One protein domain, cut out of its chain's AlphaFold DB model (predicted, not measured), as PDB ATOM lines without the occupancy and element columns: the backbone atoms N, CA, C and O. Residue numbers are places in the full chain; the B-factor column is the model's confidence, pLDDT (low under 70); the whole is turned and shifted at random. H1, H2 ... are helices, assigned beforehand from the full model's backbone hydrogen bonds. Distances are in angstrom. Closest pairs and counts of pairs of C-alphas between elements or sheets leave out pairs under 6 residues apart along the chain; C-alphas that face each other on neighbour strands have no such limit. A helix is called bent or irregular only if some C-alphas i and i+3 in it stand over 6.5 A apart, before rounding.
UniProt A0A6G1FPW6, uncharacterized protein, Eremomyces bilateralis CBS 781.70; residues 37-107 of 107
ATOM      1  N   HIS A  37     176.835 163.996  94.286       81.56
ATOM      2  CA  HIS A  37     176.509 162.904  95.204       81.56
ATOM      3  C   HIS A  37     175.853 163.411  96.496       81.56
ATOM      4  O   HIS A  37     174.900 162.802  96.971       81.56
ATOM      5  N   SER A  38     176.271 164.581  96.992       83.19
ATOM      6  CA  SER A  38     175.685 165.219  98.179       83.19
ATOM      7  C   SER A  38     174.226 165.653  98.007       83.19
ATOM      8  O   SER A  38     173.518 165.814  98.993       83.19
ATOM      9  N   ARG A  39     173.748 165.833  96.766       83.88
ATOM     10  CA  ARG A  39     172.366 166.250  96.471       83.88
ATOM     11  C   ARG A  39     171.423 165.079  96.202       83.88
ATOM     12  O   ARG A  39     170.217 165.298  96.110       83.88
ATOM     13  N   ARG A  40     171.948 163.855  96.079       82.25
ATOM     14  CA  ARG A  40     171.151 162.663  95.760       82.25
ATOM     15  C   ARG A  40     170.045 162.374  96.783       82.25
ATOM     16  O   ARG A  40     168.942 162.106  96.323       82.25
ATOM     17  N   PRO A  41     170.259 162.484  98.112       83.00
ATOM     18  CA  PRO A  41     169.189 162.241  99.084       83.00
ATOM     19  C   PRO A  41     168.007 163.199  98.899       83.00
ATOM     20  O   PRO A  41     166.888 162.764  98.668       83.00
ATOM     21  N   CYS A  42     168.283 164.505  98.832       84.88
ATOM     22  CA  CYS A  42     167.256 165.527  98.612       84.88
ATOM     23  C   CYS A  42     166.495 165.329  97.284       84.88
ATOM     24  O   CYS A  42     165.292 165.572  97.204       84.88
ATOM     25  N   GLN A  43     167.172 164.863  96.232       85.00
ATOM     26  CA  GLN A  43     166.512 164.536  94.969       85.00
ATOM     27  C   GLN A  43     165.645 163.281  95.061       85.00
ATOM     28  O   GLN A  43     164.571 163.263  94.468       85.00
ATOM     29  N   LEU A  44     166.086 162.250  95.785       85.12
ATOM     30  CA  LEU A  44     165.275 161.060  96.032       85.12
ATOM     31  C   LEU A  44     164.003 161.420  96.800       85.12
ATOM     32  O   LEU A  44     162.932 160.969  96.405       85.12
ATOM     33  N   ASP A  45     164.098 162.290  97.807       85.19
ATOM     34  CA  ASP A  45     162.934 162.783  98.552       85.19
ATOM     35  C   ASP A  45     161.974 163.562  97.644       85.19
ATOM     36  O   ASP A  45     160.769 163.311  97.648       85.19
ATOM     37  N   ALA A  46     162.503 164.448  96.793       86.88
ATOM     38  CA  ALA A  46     161.694 165.195  95.832       86.88
ATOM     39  C   ALA A  46     160.998 164.277  94.811       86.88
ATOM     40  O   ALA A  46     159.821 164.468  94.508       86.88
ATOM     41  N   VAL A  47     161.702 163.265  94.290       88.50
ATOM     42  CA  VAL A  47     161.122 162.274  93.369       88.50
ATOM     43  C   VAL A  47     160.070 161.431  94.083       88.50
ATOM     44  O   VAL A  47     159.010 161.181  93.513       88.50
ATOM     45  N   LYS A  48     160.317 161.025  95.332       87.25
ATOM     46  CA  LYS A  48     159.348 160.283  96.142       87.25
ATOM     47  C   LYS A  48     158.067 161.100  96.334       87.25
ATOM     48  O   LYS A  48     156.997 160.609  95.987       87.25
ATOM     49  N   ALA A  49     158.178 162.349  96.787       86.19
ATOM     50  CA  ALA A  49     157.036 163.248  96.959       86.19
ATOM     51  C   ALA A  49     156.271 163.483  95.642       86.19
ATOM     52  O   ALA A  49     155.038 163.478  95.618       86.19
ATOM     53  N   LEU A  50     156.989 163.628  94.522       89.06
ATOM     54  CA  LEU A  50     156.384 163.774  93.197       89.06
ATOM     55  C   LEU A  50     155.590 162.526  92.781       89.06
ATOM     56  O   LEU A  50     154.469 162.648  92.293       89.06
ATOM     57  N   LEU A  51     156.147 161.327  92.966       89.19
ATOM     58  CA  LEU A  51     155.453 160.084  92.614       89.19
ATOM     59  C   LEU A  51     154.202 159.881  93.472       89.19
ATOM     60  O   LEU A  51     153.156 159.523  92.939       89.19
ATOM     61  N   LEU A  52     154.299 160.149  94.774       85.69
ATOM     62  CA  LEU A  52     153.180 160.023  95.707       85.69
ATOM     63  C   LEU A  52     152.033 160.965  95.351       85.69
ATOM     64  O   LEU A  52     150.893 160.527  95.252       85.69
ATOM     65  N   SER A  53     152.348 162.229  95.064       86.12
ATOM     66  CA  SER A  53     151.356 163.229  94.646       86.12
ATOM     67  C   SER A  53     150.773 162.988  93.249       86.12
ATOM     68  O   SER A  53     149.722 163.536  92.922       86.12
ATOM     69  N   SER A  54     151.426 162.167  92.420       87.94
ATOM     70  CA  SER A  54     150.943 161.831  91.077       87.94
ATOM     71  C   SER A  54     149.925 160.685  91.073       87.94
ATOM     72  O   SER A  54     149.181 160.533  90.106       87.94
ATOM     73  N   ILE A  55     149.877 159.857  92.120       87.75
ATOM     74  CA  ILE A  55     148.980 158.699  92.176       87.75
ATOM     75  C   ILE A  55     147.593 159.150  92.635       87.75
ATOM     76  O   ILE A  55     147.398 159.587  93.763       87.75
ATOM     77  N   SER A  56     146.607 159.017  91.748       85.94
ATOM     78  CA  SER A  56     145.201 159.258  92.072       85.94
ATOM     79  C   SER A  56     144.485 157.953  92.428       85.94
ATOM     80  O   SER A  56     144.725 156.924  91.799       85.94
ATOM     81  N   TRP A  57     143.536 158.018  93.366       85.31
ATOM     82  CA  TRP A  57     142.608 156.929  93.732       85.31
ATOM     83  C   TRP A  57     141.390 156.834  92.805       85.31
ATOM     84  O   TRP A  57     140.318 156.364  93.183       85.31
ATOM     85  N   ARG A  58     141.528 157.331  91.579       88.00
ATOM     86  CA  ARG A  58     140.512 157.194  90.542       88.00
ATOM     87  C   ARG A  58     140.726 155.890  89.786       88.00
ATOM     88  O   ARG A  58     141.846 155.399  89.647       88.00
ATOM     89  N   PHE A  59     139.628 155.316  89.321       87.44
ATOM     90  CA  PHE A  59     139.606 153.999  88.690       87.44
ATOM     91  C   PHE A  59     139.173 154.094  87.224       87.44
ATOM     92  O   PHE A  59     138.438 153.243  86.725       87.44
ATOM     93  N   LEU A  60     139.599 155.150  86.524       92.12
ATOM     94  CA  LEU A  60     139.424 155.255  85.078       92.12
ATOM     95  C   LEU A  60     140.543 154.489  84.369       92.12
ATOM     96  O   LEU A  60     141.636 154.303  84.903       92.12
ATOM     97  N   THR A  61     140.296 154.071  83.126       87.62
ATOM     98  CA  THR A  61     141.281 153.341  82.309       87.62
ATOM     99  C   THR A  61     142.619 154.078  82.198       87.62
ATOM    100  O   THR A  61     143.676 153.448  82.236       87.62
ATOM    101  N   GLU A  62     142.582 155.409  82.105       88.38
ATOM    102  CA  GLU A  62     143.776 156.257  82.046       88.38
ATOM    103  C   GLU A  62     144.584 156.218  83.350       88.38
ATOM    104  O   GLU A  62     145.812 156.164  83.301       88.38
ATOM    105  N   ASP A  63     143.915 156.151  84.506       88.38
ATOM    106  CA  ASP A  63     144.576 156.094  85.811       88.38
ATOM    107  C   ASP A  63     145.345 154.774  85.985       88.38
ATOM    108  O   ASP A  63     146.500 154.775  86.410       88.38
ATOM    109  N   TYR A  64     144.743 153.646  85.587       87.75
ATOM    110  CA  TYR A  64     145.407 152.335  85.608       87.75
ATOM    111  C   TYR A  64     146.625 152.298  84.678       87.75
ATOM    112  O   TYR A  64     147.691 151.797  85.047       87.75
ATOM    113  N   ALA A  65     146.479 152.825  83.456       89.31
ATOM    114  CA  ALA A  65     147.580 152.898  82.501       89.31
ATOM    115  C   ALA A  65     148.726 153.761  83.047       89.31
ATOM    116  O   ALA A  65     149.893 153.369  82.960       89.31
ATOM    117  N   PHE A  66     148.394 154.889  83.673       89.31
ATOM    118  CA  PHE A  66     149.362 155.783  84.290       89.31
ATOM    119  C   PHE A  66     150.066 155.143  85.497       89.31
ATOM    120  O   PHE A  66     151.296 155.135  85.547       89.31
ATOM    121  N   ARG A  67     149.337 154.509  86.428       89.62
ATOM    122  CA  ARG A  67     149.941 153.800  87.578       89.62
ATOM    123  C   ARG A  67     150.891 152.684  87.139       89.62
ATOM    124  O   ARG A  67     151.975 152.545  87.708       89.62
ATOM    125  N   ARG A  68     150.563 151.954  86.065       89.25
ATOM    126  CA  ARG A  68     151.476 150.965  85.458       89.25
ATOM    127  C   ARG A  68     152.761 151.595  84.916       89.25
ATOM    128  O   ARG A  68     153.828 151.005  85.072       89.25
ATOM    129  N   GLN A  69     152.682 152.784  84.316       90.31
ATOM    130  CA  GLN A  69     153.865 153.523  83.852       90.31
ATOM    131  C   GLN A  69     154.722 154.047  85.014       90.31
ATOM    132  O   GLN A  69     155.943 154.111  84.884       90.31
ATOM    133  N   LEU A  70     154.115 154.373  86.160       90.06
ATOM    134  CA  LEU A  70     154.840 154.818  87.353       90.06
ATOM    135  C   LEU A  70     155.596 153.689  88.067       90.06
ATOM    136  O   LEU A  70     156.629 153.945  88.686       90.06
ATOM    137  N   LEU A  71     155.122 152.445  87.975       87.69
ATOM    138  CA  LEU A  71     155.676 151.291  88.691       87.69
ATOM    139  C   LEU A  71     157.212 151.125  88.606       87.69
ATOM    140  O   LEU A  71     157.837 150.948  89.657       87.69
ATOM    141  N   PRO A  72     157.874 151.195  87.429       90.44
ATOM    142  CA  PRO A  72     159.335 151.122  87.364       90.44
ATOM    143  C   PRO A  72     160.023 152.239  88.162       90.44
ATOM    144  O   PRO A  72     161.071 152.002  88.761       90.44
ATOM    145  N   HIS A  73     159.429 153.432  88.231       89.94
ATOM    146  CA  HIS A  73     159.968 154.553  89.000       89.94
ATOM    147  C   HIS A  73     159.803 154.339  90.508       89.94
ATOM    148  O   HIS A  73     160.749 154.566  91.261       89.94
ATOM    149  N   VAL A  74     158.646 153.826  90.941       87.50
ATOM    150  CA  VAL A  74     158.385 153.491  92.352       87.50
ATOM    151  C   VAL A  74     159.388 152.450  92.861       87.50
ATOM    152  O   VAL A  74     159.976 152.629  93.928       87.50
ATOM    153  N   ARG A  75     159.664 151.403  92.070       88.50
ATOM    154  CA  ARG A  75     160.651 150.363  92.419       88.50
ATOM    155  C   ARG A  75     162.062 150.924  92.595       88.50
ATOM    156  O   ARG A  75     162.750 150.562  93.544       88.50
ATOM    157  N   VAL A  76     162.484 151.827  91.707       87.75
ATOM    158  CA  VAL A  76     163.802 152.476  91.801       87.75
ATOM    159  C   VAL A  76     163.894 153.351  93.050       87.75
ATOM    160  O   VAL A  76     164.915 153.324  93.733       87.75
ATOM    161  N   VAL A  77     162.843 154.101  93.391       86.69
ATOM    162  CA  VAL A  77     162.832 154.910  94.620       86.69
ATOM    163  C   VAL A  77     162.937 154.022  95.860       86.69
ATOM    164  O   VAL A  77     163.745 154.310  96.739       86.69
ATOM    165  N   GLN A  78     162.199 152.910  95.908       82.00
ATOM    166  CA  GLN A  78     162.298 151.951  97.013       82.00
ATOM    167  C   GLN A  78     163.698 151.332  97.127       82.00
ATOM    168  O   GLN A  78     164.218 151.212  98.234       82.00
ATOM    169  N   SER A  79     164.343 150.996  96.005       84.19
ATOM    170  CA  SER A  79     165.690 150.410  96.028       84.19
ATOM    171  C   SER A  79     166.777 151.397  96.466       84.19
ATOM    172  O   SER A  79     167.838 150.970  96.914       84.19
ATOM    173  N   HIS A  80     166.546 152.703  96.298       79.38
ATOM    174  CA  HIS A  80     167.490 153.763  96.675       79.38
ATOM    175  C   HIS A  80     167.168 154.404  98.029       79.38
ATOM    176  O   HIS A  80     167.983 155.171  98.541       79.38
ATOM    177  N   SER A  81     166.001 154.113  98.612       67.06
ATOM    178  CA  SER A  81     165.680 154.563  99.961       67.06
ATOM    179  C   SER A  81     166.543 153.803 100.977       67.06
ATOM    180  O   SER A  81     166.547 152.568 100.955       67.06
ATOM    181  N   PRO A  82     167.295 154.496 101.854       59.22
ATOM    182  CA  PRO A  82     168.041 153.822 102.905       59.22
ATOM    183  C   PRO A  82     167.056 153.058 103.796       59.22
ATOM    184  O   PRO A  82     166.024 153.585 104.215       59.22
ATOM    185  N   THR A  83     167.350 151.782 104.032       54.00
ATOM    186  CA  THR A  83     166.524 150.884 104.837       54.00
ATOM    187  C   THR A  83     166.313 151.472 106.236       54.00
ATOM    188  O   THR A  83     167.273 151.639 106.973       54.00
ATOM    189  N   LYS A  84     165.045 151.794 106.546       56.34
ATOM    190  CA  LYS A  84     164.415 152.015 107.867       56.34
ATOM    191  C   LYS A  84     165.315 152.552 108.993       56.34
ATOM    192  O   LYS A  84     165.997 151.760 109.622       56.34
ATOM    193  N   GLU A  85     165.125 153.826 109.365       43.78
ATOM    194  CA  GLU A  85     165.003 154.221 110.792       43.78
ATOM    195  C   GLU A  85     164.472 155.644 111.082       43.78
ATOM    196  O   GLU A  85     164.546 156.109 112.212       43.78
ATOM    197  N   GLN A  86     163.856 156.343 110.121       43.25
ATOM    198  CA  GLN A  86     163.130 157.594 110.410       43.25
ATOM    199  C   GLN A  86     161.821 157.649 109.623       43.25
ATOM    200  O   GLN A  86     161.637 158.455 108.716       43.25
ATOM    201  N   ILE A  87     160.902 156.736 109.937       47.03
ATOM    202  CA  ILE A  87     159.510 156.882 109.509       47.03
ATOM    203  C   ILE A  87     158.845 157.778 110.551       47.03
ATOM    204  O   ILE A  87     158.325 157.297 111.556       47.03
ATOM    205  N   SER A  88     158.888 159.092 110.328       43.72
ATOM    206  CA  SER A  88     157.928 159.987 110.970       43.72
ATOM    207  C   SER A  88     156.523 159.530 110.572       43.72
ATOM    208  O   SER A  88     156.254 159.245 109.400       43.72
ATOM    209  N   LEU A  89     155.641 159.443 111.568       43.72
ATOM    210  CA  LEU A  89     154.258 158.948 111.524       43.72
ATOM    211  C   LEU A  89     153.301 159.724 110.582       43.72
ATOM    212  O   LEU A  89     152.097 159.504 110.632       43.72
ATOM    213  N   GLU A  90     153.809 160.571 109.685       47.28
ATOM    214  CA  GLU A  90     153.035 161.280 108.649       47.28
ATOM    215  C   GLU A  90     152.832 160.456 107.351       47.28
ATOM    216  O   GLU A  90     152.015 160.819 106.516       47.28
ATOM    217  N   ASN A  91     153.510 159.309 107.182       53.31
ATOM    218  CA  ASN A  91     153.600 158.551 105.912       53.31
ATOM    219  C   ASN A  91     152.496 157.485 105.661       53.31
ATOM    220  O   ASN A  91     152.674 156.604 104.814       53.31
ATOM    221  N   ILE A  92     151.382 157.474 106.401       50.19
ATOM    222  CA  ILE A  92     150.365 156.403 106.252       50.19
ATOM    223  C   ILE A  92     149.659 156.494 104.884       50.19
ATOM    224  O   ILE A  92     149.436 155.472 104.230       50.19
ATOM    225  N   ASP A  93     149.383 157.711 104.411       53.88
ATOM    226  CA  ASP A  93     148.795 157.943 103.082       53.88
ATOM    227  C   ASP A  93     149.811 157.656 101.958       53.88
ATOM    228  O   ASP A  93     149.500 157.008 100.955       53.88
ATOM    229  N   ASP A  94     151.083 157.991 102.196       59.66
ATOM    230  CA  ASP A  94     152.178 157.763 101.250       59.66
ATOM    231  C   ASP A  94     152.412 156.271 100.958       59.66
ATOM    232  O   ASP A  94     152.639 155.859  99.816       59.66
ATOM    233  N   SER A  95     152.314 155.423 101.986       64.31
ATOM    234  CA  SER A  95     152.386 153.971 101.805       64.31
ATOM    235  C   SER A  95     151.194 153.432 101.013       64.31
ATOM    236  O   SER A  95     151.336 152.435 100.304       64.31
ATOM    237  N   SER A  96     150.032 154.076 101.126       73.81
ATOM    238  CA  SER A  96     148.781 153.614 100.522       73.81
ATOM    239  C   SER A  96     148.763 153.858  99.008       73.81
ATOM    240  O   SER A  96     148.336 152.987  98.250       73.81
ATOM    241  N   ASN A  97     149.340 154.971  98.545       78.94
ATOM    242  CA  ASN A  97     149.483 155.276  97.115       78.94
ATOM    243  C   ASN A  97     150.416 154.298  96.393       78.94
ATOM    244  O   ASN A  97     150.078 153.764  95.334       78.94
ATOM    245  N   PHE A  98     151.588 154.019  96.970       79.75
ATOM    246  CA  PHE A  98     152.479 153.008  96.403       79.75
ATOM    247  C   PHE A  98     151.866 151.608  96.494       79.75
ATOM    248  O   PHE A  98     151.938 150.876  95.509       79.75
ATOM    249  N   ALA A  99     151.206 151.254  97.603       79.12
ATOM    250  CA  ALA A  99     150.511 149.973  97.735       79.12
ATOM    251  C   ALA A  99     149.444 149.768  96.649       79.12
ATOM    252  O   ALA A  99     149.395 148.695  96.054       79.12
ATOM    253  N   LEU A 100     148.657 150.801  96.321       80.62
ATOM    254  CA  LEU A 100     147.676 150.748  95.234       80.62
ATOM    255  C   LEU A 100     148.337 150.422  93.884       80.62
ATOM    256  O   LEU A 100     147.870 149.546  93.158       80.62
ATOM    257  N   ALA A 101     149.453 151.086  93.563       78.56
ATOM    258  CA  ALA A 101     150.182 150.839  92.319       78.56
ATOM    259  C   ALA A 101     150.764 149.411  92.240       78.56
ATOM    260  O   ALA A 101     150.797 148.825  91.156       78.56
ATOM    261  N   PHE A 102     151.201 148.835  93.367       78.75
ATOM    262  CA  PHE A 102     151.677 147.447  93.421       78.75
ATOM    263  C   PHE A 102     150.535 146.432  93.308       78.75
ATOM    264  O   PHE A 102     150.626 145.532  92.470       78.75
ATOM    265  N   TYR A 103     149.447 146.628  94.054       81.38
ATOM    266  CA  TYR A 103     148.279 145.744  94.042       81.38
ATOM    267  C   TYR A 103     147.717 145.558  92.624       81.38
ATOM    268  O   TYR A 103     147.491 144.440  92.163       81.38
ATOM    269  N   GLU A 104     147.585 146.647  91.864       82.12
ATOM    270  CA  GLU A 104     147.084 146.602  90.482       82.12
ATOM    271  C   GLU A 104     148.034 145.932  89.479       82.12
ATOM    272  O   GLU A 104     147.635 145.600  88.357       82.12
ATOM    273  N   SER A 105     149.296 145.744  89.863       74.62
ATOM    274  CA  SER A 105     150.303 145.048  89.062       74.62
ATOM    275  C   SER A 105     150.424 143.556  89.391       74.62
ATOM    276  O   SER A 105     151.219 142.869  88.752       74.62
ATOM    277  N   GLY A 106     149.612 143.049  90.329       72.56
ATOM    278  CA  GLY A 106     149.595 141.639  90.732       72.56
ATOM    279  C   GLY A 106     150.658 141.272  91.771       72.56
ATOM    280  O   GLY A 106     151.101 140.124  91.794       72.56
ATOM    281  N   HIS A 107     151.083 142.240  92.587       53.22
ATOM    282  CA  HIS A 107     152.041 142.062  93.681       53.22
ATOM    283  C   HIS A 107     151.396 142.288  95.044       53.22
ATOM    284  O   HIS A 107     150.546 143.202  95.145       53.22
TER     285      HIS A 107
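What this domain is: This is residues 37 to 107 of the 107 residues of an uncharacterized protein of Eremomyces bilateralis CBS 781.70 (UniProt A0A6G1FPW6). Two long helices run out and back along the longest axis: H1 goes one way, and H2, bent in its course, comes back the other way with its second arm, H2b, crossing H1 at a slant. The shorter H3 stands crosswise to H1 and to the first arm, H2a, in a loosely joined set of three, and residues 83 to 92 stick out as a loop, of which 92 belongs to H3. The printed part has 71 residues, with three named helices in the order H1, H2, H3, no named strand, and the class all helix. It is compact, with a radius of gyration of the C-alphas of 12.7 A, and elongated, spanning 39 by 26 by 20 A.

Where its parts are: Find C-alpha 37 at (176.509, 162.904, 95.204); from there H1, residues 37 to 54, runs 25.9 A to C-alpha 54 at (150.943, 161.831, 91.077). H1 is irregular, with C-alphas 38 and 41 lying 7.2 A apart. Next look at residues 61 to 80, H2, which by its hydrogen bonds was assigned as one helix but is bent: C-alphas 69 and 72 are 6.9 A apart. Its arms are H2a, residues 61 to 69, and H2b, residues 72 to 80, each 12.7 A long. H3, residues 92 to 103, runs 16.3 A and ends at C-alpha 103, (148.279, 145.744, 94.042).

How they stand to each other: Begin with H1, whose residues 44 to 51 alone touch H2b; the closest C-alphas are those of Lys 48 and Val 77, 6.6 A apart. H1 and H2b run opposite ways at a steep tilt of 41 degrees. H1 and H2a are apart. The arms H2a and H2b stand at a steep tilt of 38 degrees. Residue 52 alone of H1 touches H3, only just, with 3 pairs of C-alphas within 8 A; the closest are those of Leu 52 and Asp 94, 6.1 A apart, and the lines are about perpendicular at 76 degrees. H2a and H3 are close but not clearly touching, with the closest C-alphas, those of Arg 67 and Ala 101, 5.6 A apart. H2b and H3 are also close but not clearly touching, with the closest C-alphas, those of Val 74 and Phe 98, 7.2 A apart. In H2a and H2b every O i to N i+4 pair is within hydrogen-bond range; in H1 it is 12 of 14 and in H3 7 of 8.

The domain as a whole: The two C-alphas farthest apart, those of Ser 38 and Leu 60, are 39.8 A from each other. The printed part has no cut. The link from H1 to H2 is short, with 6 residues, and that from H2 to H3 is long, with 11. Look at the B-factor column: the mean pLDDT of the printed part is 77.8, and residues 81 to 95 and residue 107 are under 70 in this model.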